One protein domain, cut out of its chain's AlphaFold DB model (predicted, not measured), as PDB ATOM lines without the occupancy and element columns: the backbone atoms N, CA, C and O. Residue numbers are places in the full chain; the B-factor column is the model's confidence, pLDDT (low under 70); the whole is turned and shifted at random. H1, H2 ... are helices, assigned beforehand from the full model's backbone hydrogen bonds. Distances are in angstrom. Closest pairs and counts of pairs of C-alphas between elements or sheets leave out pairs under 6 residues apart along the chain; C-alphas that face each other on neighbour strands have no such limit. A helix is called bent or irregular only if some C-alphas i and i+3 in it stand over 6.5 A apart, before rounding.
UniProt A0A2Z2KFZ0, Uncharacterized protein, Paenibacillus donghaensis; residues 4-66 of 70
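This is residues 4 to 66 of the 70 residues of an uncharacterized protein of Paenibacillus donghaensis (UniProt A0A2Z2KFZ0). One long bent helix, H1, makes the length of this model, and after a tight turn the shorter, kinked helix H2 folds back over the last part of its second arm. Residues 4 to 29 of H1 stand free and stick out from the small compact body that H2 makes with the rest of H1. The printed part has 63 residues with two named helices, H1 then H2, and no named strand; the class is all helix. The whole is an extended rod spanning 59 by 20 by 17 A, with a radius of gyration of the C-alphas of 18.2 A.

Begin with H1, residues 4 to 43, assigned as one helix by its hydrogen bonds but bent: C-alphas 18 and 21 are 6.9 A apart. Its arms H1a, residues 4 to 18, and H1b, residues 21 to 43, stand at a steep tilt of 45 degrees. Look next at H2, residues 48 to 64, which touches H1b; their closest C-alphas, those of His 34 and Val 60, are 5.3 A apart. H1b and H2 run opposite ways at a steep tilt of 56 degrees. H1a and H2 are apart. Every O i to N i+4 pair is within hydrogen-bond range in H1a, against 16 of 19 in H1b and 9 of 13 in H2.

Find C-alpha 4 at (-30.927, -24.217, 131.751); from there H1a runs 21.3 A to C-alpha 18. H1b runs 33.8 A from C-alpha 21 to C-alpha 43 at (24.345, -34.701, 120.212). H2 measures 19.5 A and ends at C-alpha 64, at (12.710, -23.263, 121.718). It is irregular, with C-alphas 57 and 60 9.6 A apart, and has a kink of 100 degrees near residue 58.

The two C-alphas farthest apart, those of His 4 and Gly 45, are 59.7 A apart. The printed part has no cut, and the link from H1 to H2 is tight, with 4 residues. The mean pLDDT of the printed part is 89.9; residues 62 to 66 are under 70.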
ATOM      1  N   HIS A   4     -31.936 -25.044 132.419       91.94
ATOM      2  CA  HIS A   4     -30.927 -24.217 131.751       91.94
ATOM      3  C   HIS A   4     -29.497 -24.700 132.040       91.94
ATOM      4  O   HIS A   4     -28.701 -24.817 131.115       91.94
ATOM      5  N   GLU A   5     -29.203 -25.088 133.282       93.69
ATOM      6  CA  GLU A   5     -27.901 -25.648 133.672       93.69
ATOM      7  C   GLU A   5     -27.593 -26.950 132.912       93.69
ATOM      8  O   GLU A   5     -26.454 -27.202 132.523       93.69
ATOM      9  N   ARG A   6     -28.617 -27.775 132.648       93.69
ATOM     10  CA  ARG A   6     -28.473 -28.997 131.839       93.69
ATOM     11  C   ARG A   6     -28.121 -28.680 130.388       93.69
ATOM     12  O   ARG A   6     -27.228 -29.308 129.830       93.69
ATOM     13  N   MET A   7     -28.800 -27.699 129.799       94.25
ATOM     14  CA  MET A   7     -28.536 -27.257 128.428       94.25
ATOM     15  C   MET A   7     -27.119 -26.683 128.285       94.25
ATOM     16  O   MET A   7     -26.416 -26.993 127.324       94.25
ATOM     17  N   GLU A   8     -26.673 -25.877 129.249       93.31
ATOM     18  CA  GLU A   8     -25.308 -25.341 129.280       93.31
ATOM     19  C   GLU A   8     -24.262 -26.453 129.408       93.31
ATOM     20  O   GLU A   8     -23.254 -26.443 128.695       93.31
ATOM     21  N   PHE A   9     -24.521 -27.450 130.260       94.31
ATOM     22  CA  PHE A   9     -23.657 -28.618 130.399       94.31
ATOM     23  C   PHE A   9     -23.545 -29.415 129.092       94.31
ATOM     24  O   PHE A   9     -22.441 -29.777 128.689       94.31
ATOM     25  N   GLU A  10     -24.661 -29.662 128.406       95.06
ATOM     26  CA  GLU A  10     -24.682 -30.388 127.130       95.06
ATOM     27  C   GLU A  10     -23.896 -29.642 126.038       95.06
ATOM     28  O   GLU A  10     -23.067 -30.247 125.358       95.06
ATOM     29  N   LEU A  11     -24.054 -28.317 125.934       95.38
ATOM     30  CA  LEU A  11     -23.286 -27.480 125.001       95.38
ATOM     31  C   LEU A  11     -21.777 -27.489 125.300       95.38
ATOM     32  O   LEU A  11     -20.952 -27.557 124.377       95.38
ATOM     33  N   ALA A  12     -21.405 -27.425 126.579       94.31
ATOM     34  CA  ALA A  12     -20.012 -27.496 127.007       94.31
ATOM     35  C   ALA A  12     -19.407 -28.876 126.711       94.31
ATOM     36  O   ALA A  12     -18.295 -28.965 126.183       94.31
ATOM     37  N   ASN A  13     -20.153 -29.948 126.987       95.56
ATOM     38  CA  ASN A  13     -19.730 -31.316 126.714       95.56
ATOM     39  C   ASN A  13     -19.542 -31.561 125.211       95.56
ATOM     40  O   ASN A  13     -18.508 -32.084 124.802       95.56
ATOM     41  N   ASP A  14     -20.477 -31.117 124.373       96.38
ATOM     42  CA  ASP A  14     -20.357 -31.222 122.916       96.38
ATOM     43  C   ASP A  14     -19.136 -30.473 122.379       96.38
ATOM     44  O   ASP A  14     -18.428 -30.960 121.491       96.38
ATOM     45  N   SER A  15     -18.865 -29.287 122.922       94.31
ATOM     46  CA  SER A  15     -17.690 -28.494 122.555       94.31
ATOM     47  C   SER A  15     -16.393 -29.200 122.955       94.31
ATOM     48  O   SER A  15     -15.461 -29.280 122.149       94.31
ATOM     49  N   LEU A  16     -16.347 -29.782 124.157       93.81
ATOM     50  CA  LEU A  16     -15.213 -30.576 124.624       93.81
ATOM     51  C   LEU A  16     -14.998 -31.812 123.744       93.81
ATOM     52  O   LEU A  16     -13.881 -32.052 123.296       93.81
ATOM     53  N   MET A  17     -16.059 -32.563 123.448       95.81
ATOM     54  CA  MET A  17     -15.987 -33.771 122.622       95.81
ATOM     55  C   MET A  17     -15.511 -33.469 121.197       95.81
ATOM     56  O   MET A  17     -14.765 -34.263 120.624       95.81
ATOM     57  N   LYS A  18     -15.865 -32.306 120.638       94.50
ATOM     58  CA  LYS A  18     -15.346 -31.838 119.340       94.50
ATOM     59  C   LYS A  18     -13.869 -31.441 119.399       94.50
ATOM     60  O   LYS A  18     -13.145 -31.668 118.432       94.50
ATOM     61  N   ALA A  19     -13.413 -30.859 120.507       91.88
ATOM     62  CA  ALA A  19     -12.018 -30.448 120.691       91.88
ATOM     63  C   ALA A  19     -11.088 -31.614 121.075       91.88
ATOM     64  O   ALA A  19      -9.890 -31.579 120.782       91.88
ATOM     65  N   LEU A  20     -11.630 -32.657 121.708       90.81
ATOM     66  CA  LEU A  20     -10.872 -33.773 122.266       90.81
ATOM     67  C   LEU A  20      -9.947 -34.466 121.249       90.81
ATOM     68  O   LEU A  20      -8.788 -34.689 121.593       90.81
ATOM     69  N   PRO A  21     -10.350 -34.751 119.992       89.62
ATOM     70  CA  PRO A  21      -9.449 -35.351 119.009       89.62
ATOM     71  C   PRO A  21      -8.225 -34.486 118.694       89.62
ATOM     72  O   PRO A  21      -7.126 -35.015 118.545       89.62
ATOM     73  N   ALA A  22      -8.389 -33.164 118.622       88.00
ATOM     74  CA  ALA A  22      -7.280 -32.246 118.369       88.00
ATOM     75  C   ALA A  22      -6.328 -32.179 119.571       88.00
ATOM     76  O   ALA A  22      -5.112 -32.242 119.393       88.00
ATOM     77  N   LEU A  23      -6.877 -32.132 120.791       85.44
ATOM     78  CA  LEU A  23      -6.097 -32.212 122.031       85.44
ATOM     79  C   LEU A  23      -5.316 -33.529 122.109       85.44
ATOM     80  O   LEU A  23      -4.121 -33.528 122.402       85.44
ATOM     81  N   LEU A  24      -5.964 -34.648 121.775       86.69
ATOM     82  CA  LEU A  24      -5.329 -35.961 121.764       86.69
ATOM     83  C   LEU A  24      -4.247 -36.072 120.681       86.69
ATOM     84  O   LEU A  24      -3.160 -36.591 120.934       86.69
ATOM     85  N   GLY A  25      -4.509 -35.526 119.492       85.50
ATOM     86  CA  GLY A  25      -3.541 -35.458 118.399       85.50
ATOM     87  C   GLY A  25      -2.314 -34.609 118.740       85.50
ATOM     88  O   GLY A  25      -1.197 -34.946 118.338       85.50
ATOM     89  N   ALA A  26      -2.487 -33.552 119.540       87.69
ATOM     90  CA  ALA A  26      -1.389 -32.704 119.986       87.69
ATOM     91  C   ALA A  26      -0.382 -33.454 120.876       87.69
ATOM     92  O   ALA A  26       0.811 -33.159 120.785       87.69
ATOM     93  N   TYR A  27      -0.798 -34.462 121.660       86.00
ATOM     94  CA  TYR A  27       0.137 -35.245 122.487       86.00
ATOM     95  C   TYR A  27       1.236 -35.908 121.658       86.00
ATOM     96  O   TYR A  27       2.397 -35.895 122.063       86.00
ATOM     97  N   VAL A  28       0.900 -36.446 120.482       88.00
ATOM     98  CA  VAL A  28       1.891 -37.080 119.598       88.00
ATOM     99  C   VAL A  28       2.904 -36.048 119.104       88.00
ATOM    100  O   VAL A  28       4.106 -36.312 119.096       88.00
ATOM    101  N   THR A  29       2.435 -34.862 118.719       88.62
ATOM    102  CA  THR A  29       3.300 -33.758 118.282       88.62
ATOM    103  C   THR A  29       4.221 -33.297 119.409       88.62
ATOM    104  O   THR A  29       5.427 -33.161 119.206       88.62
ATOM    105  N   VAL A  30       3.683 -33.129 120.616       88.75
ATOM    106  CA  VAL A  30       4.446 -32.720 121.800       88.75
ATOM    107  C   VAL A  30       5.473 -33.784 122.191       88.75
ATOM    108  O   VAL A  30       6.619 -33.446 122.477       88.75
ATOM    109  N   ALA A  31       5.122 -35.071 122.155       89.69
ATOM    110  CA  ALA A  31       6.055 -36.160 122.438       89.69
ATOM    111  C   ALA A  31       7.217 -36.195 121.431       89.69
ATOM    112  O   ALA A  31       8.378 -36.322 121.823       89.69
ATOM    113  N   LYS A  32       6.925 -36.007 120.137       91.94
ATOM    114  CA  LYS A  32       7.957 -35.899 119.092       91.94
ATOM    115  C   LYS A  32       8.890 -34.713 119.333       91.94
ATOM    116  O   LYS A  32      10.097 -34.865 119.178       91.94
ATOM    117  N   ALA A  33       8.356 -33.566 119.747       90.25
ATOM    118  CA  ALA A  33       9.162 -32.390 120.063       90.25
ATOM    119  C   ALA A  33      10.067 -32.607 121.293       90.25
ATOM    120  O   ALA A  33      11.238 -32.239 121.248       90.25
ATOM    121  N   HIS A  34       9.580 -33.272 122.351       93.50
ATOM    122  CA  HIS A  34      10.426 -33.651 123.494       93.50
ATOM    123  C   HIS A  34      11.558 -34.590 123.067       93.50
ATOM    124  O   HIS A  34      12.701 -34.390 123.472       93.50
ATOM    125  N   LYS A  35      11.264 -35.585 122.215       94.69
ATOM    126  CA  LYS A  35      12.285 -36.496 121.688       94.69
ATOM    127  C   LYS A  35      13.341 -35.746 120.870       94.69
ATOM    128  O   LYS A  35      14.526 -35.960 121.079       94.69
ATOM    129  N   ALA A  36      12.922 -34.854 119.974       94.69
ATOM    130  CA  ALA A  36      13.854 -34.067 119.171       94.69
ATOM    131  C   ALA A  36      14.773 -33.204 120.052       94.69
ATOM    132  O   ALA A  36      15.975 -33.149 119.813       94.69
ATOM    133  N   TYR A  37      14.231 -32.585 121.107       94.50
ATOM    134  CA  TYR A  37      15.042 -31.813 122.048       94.50
ATOM    135  C   TYR A  37      16.041 -32.696 122.814       94.50
ATOM    136  O   TYR A  37      17.214 -32.344 122.930       94.50
ATOM    137  N   PHE A  38      15.603 -33.868 123.277       96.69
ATOM    138  CA  PHE A  38      16.483 -34.862 123.893       96.69
ATOM    139  C   PHE A  38      17.643 -35.260 122.965       96.69
ATOM    140  O   PHE A  38      18.800 -35.216 123.382       96.69
ATOM    141  N   ASP A  39      17.341 -35.600 121.709       97.12
ATOM    142  CA  ASP A  39      18.340 -36.034 120.730       97.12
ATOM    143  C   ASP A  39      19.395 -34.933 120.477       97.12
ATOM    144  O   ASP A  39      20.591 -35.222 120.415       97.12
ATOM    145  N   GLU A  40      18.976 -33.663 120.385       95.75
ATOM    146  CA  GLU A  40      19.900 -32.530 120.209       95.75
ATOM    147  C   GLU A  40      20.789 -32.295 121.442       95.75
ATOM    148  O   GLU A  40      21.971 -31.984 121.291       95.75
ATOM    149  N   LEU A  41      20.281 -32.502 122.663       95.75
ATOM    150  CA  LEU A  41      21.103 -32.437 123.878       95.75
ATOM    151  C   LEU A  41      22.157 -33.551 123.897       95.75
ATOM    152  O   LEU A  41      23.331 -33.290 124.161       95.75
ATOM    153  N   VAL A  42      21.774 -34.784 123.567       98.00
ATOM    154  CA  VAL A  42      22.732 -35.899 123.498       98.00
ATOM    155  C   VAL A  42      23.810 -35.616 122.448       98.00
ATOM    156  O   VAL A  42      25.001 -35.768 122.717       98.00
ATOM    157  N   LYS A  43      23.418 -35.108 121.277       97.38
ATOM    158  CA  LYS A  43      24.345 -34.701 120.212       97.38
ATOM    159  C   LYS A  43      25.288 -33.570 120.634       97.38
ATOM    160  O   LYS A  43      26.437 -33.549 120.200       97.38
ATOM    161  N   ALA A  44      24.833 -32.657 121.490       96.44
ATOM    162  CA  ALA A  44      25.656 -31.594 122.065       96.44
ATOM    163  C   ALA A  44      26.644 -32.089 123.146       96.44
ATOM    164  O   ALA A  44      27.453 -31.301 123.634       96.44
ATOM    165  N   GLY A  45      26.607 -33.377 123.505       97.25
ATOM    166  CA  GLY A  45      27.552 -34.009 124.429       97.25
ATOM    167  C   GLY A  45      27.017 -34.220 125.844       97.25
ATOM    168  O   GLY A  45      27.777 -34.635 126.719       97.25
ATOM    169  N   PHE A  46      25.728 -33.965 126.092       97.75
ATOM    170  CA  PHE A  46      25.105 -34.348 127.357       97.75
ATOM    171  C   PHE A  46      24.932 -35.868 127.426       97.75
ATOM    172  O   PHE A  46      24.615 -36.525 126.436       97.75
ATOM    173  N   SER A  47      25.093 -36.435 128.621       98.12
ATOM    174  CA  SER A  47      24.710 -37.831 128.853       98.12
ATOM    175  C   SER A  47      23.188 -37.995 128.789       98.12
ATOM    176  O   SER A  47      22.440 -37.063 129.101       98.12
ATOM    177  N   GLU A  48      22.711 -39.193 128.446       97.56
ATOM    178  CA  GLU A  48      21.269 -39.478 128.392       97.56
ATOM    179  C   GLU A  48      20.528 -39.119 129.699       97.56
ATOM    180  O   GLU A  48      19.482 -38.472 129.616       97.56
ATOM    181  N   PRO A  49      21.048 -39.415 130.914       98.06
ATOM    182  CA  PRO A  49      20.375 -39.007 132.148       98.06
ATOM    183  C   PRO A  49      20.261 -37.484 132.308       98.06
ATOM    184  O   PRO A  49      19.236 -36.989 132.776       98.06
ATOM    185  N   GLN A  50      21.286 -36.726 131.899       96.56
ATOM    186  CA  GLN A  50      21.255 -35.260 131.942       96.56
ATOM    187  C   GLN A  50      20.233 -34.703 130.948       96.56
ATOM    188  O   GLN A  50      19.441 -33.834 131.306       96.56
ATOM    189  N   ALA A  51      20.214 -35.230 129.723       96.88
ATOM    190  CA  ALA A  51      19.270 -34.807 128.697       96.88
ATOM    191  C   ALA A  51      17.814 -35.105 129.104       96.88
ATOM    192  O   ALA A  51      16.958 -34.229 128.989       96.88
ATOM    193  N   LEU A  52      17.534 -36.288 129.672       95.50
ATOM    194  CA  LEU A  52      16.213 -36.621 130.225       95.50
ATOM    195  C   LEU A  52      15.805 -35.668 131.355       95.50
ATOM    196  O   LEU A  52      14.662 -35.205 131.397       95.50
ATOM    197  N   HIS A  53      16.732 -35.346 132.261       95.44
ATOM    198  CA  HIS A  53      16.458 -34.409 133.345       95.44
ATOM    199  C   HIS A  53      16.104 -33.013 132.807       95.44
ATOM    200  O   HIS A  53      15.082 -32.452 133.190       95.44
ATOM    201  N   ILE A  54      16.871 -32.485 131.851       93.00
ATOM    202  CA  ILE A  54      16.604 -31.176 131.234       93.00
ATOM    203  C   ILE A  54      15.229 -31.156 130.555       93.00
ATOM    204  O   ILE A  54      14.423 -30.261 130.813       93.00
ATOM    205  N   VAL A  55      14.934 -32.166 129.733       93.88
ATOM    206  CA  VAL A  55      13.671 -32.260 128.983       93.88
ATOM    207  C   VAL A  55      12.467 -32.396 129.920       93.88
ATOM    208  O   VAL A  55      11.433 -31.788 129.664       93.88
ATOM    209  N   SER A  56      12.589 -33.143 131.020       91.12
ATOM    210  CA  SER A  56      11.494 -33.314 131.992       91.12
ATOM    211  C   SER A  56      11.196 -32.060 132.819       91.12
ATOM    212  O   SER A  56      10.048 -31.856 133.204       91.12
ATOM    213  N   ILE A  57      12.197 -31.207 133.067       92.25
ATOM    214  CA  ILE A  57      12.025 -29.952 133.816       92.25
ATOM    215  C   ILE A  57      11.578 -28.802 132.908       92.25
ATOM    216  O   ILE A  57      10.717 -28.014 133.292       92.25
ATOM    217  N   GLN A  58      12.160 -28.681 131.713       86.50
ATOM    218  CA  GLN A  58      11.941 -27.526 130.832       86.50
ATOM    219  C   GLN A  58      10.875 -27.764 129.755       86.50
ATOM    220  O   GLN A  58      10.421 -26.811 129.113       86.50
ATOM    221  N   GLY A  59      10.495 -29.024 129.526       84.25
ATOM    222  CA  GLY A  59       9.601 -29.427 128.448       84.25
ATOM    223  C   GLY A  59      10.116 -29.032 127.058       84.25
ATOM    224  O   GLY A  59      11.293 -28.723 126.854       84.25
ATOM    225  N   VAL A  60       9.208 -28.989 126.082       72.88
ATOM    226  CA  VAL A  60       9.507 -28.545 124.702       72.88
ATOM    227  C   VAL A  60       9.967 -27.091 124.608       72.88
ATOM    228  O   VAL A  60      10.648 -26.728 123.655       72.88
ATOM    229  N   THR A  61       9.624 -26.248 125.582       74.62
ATOM    230  CA  THR A  61       9.970 -24.821 125.578       74.62
ATOM    231  C   THR A  61      11.451 -24.559 125.843       74.62
ATOM    232  O   THR A  61      11.979 -23.565 125.347       74.62
ATOM    233  N   GLY A  62      12.144 -25.462 126.548       69.94
ATOM    234  CA  GLY A  62      13.594 -25.367 126.757       69.94
ATOM    235  C   GLY A  62      14.381 -25.401 125.444       69.94
ATOM    236  O   GLY A  62      15.288 -24.598 125.238       69.94
ATOM    237  N   GLY A  63      13.958 -26.251 124.501       61.31
ATOM    238  CA  GLY A  63      14.552 -26.341 123.164       61.31
ATOM    239  C   GLY A  63      14.212 -25.168 122.236       61.31
ATOM    240  O   GLY A  63      14.927 -24.930 121.268       61.31
ATOM    241  N   LEU A  64      13.153 -24.406 122.530       64.38
ATOM    242  CA  LEU A  64      12.710 -23.263 121.718       64.38
ATOM    243  C   LEU A  64      13.388 -21.939 122.121       64.38
ATOM    244  O   LEU A  64      13.492 -21.036 121.296       64.38
ATOM    245  N   ASN A  65      13.899 -21.832 123.354       55.59
ATOM    246  CA  ASN A  65      14.588 -20.633 123.856       55.59
ATOM    247  C   ASN A  65      16.110 -20.624 123.617       55.59
ATOM    248  O   ASN A  65      16.769 -19.633 123.925       55.59
ATOM    249  N   GLY A  66      16.681 -21.672 123.018       51.09
ATOM    250  CA  GLY A  66      18.117 -21.747 122.709       51.09
ATOM    251  C   GLY A  66      18.594 -20.866 121.540       51.09
ATOM    252  O   GLY A  66      19.779 -20.891 121.220       51.09
TER     253      GLY A  66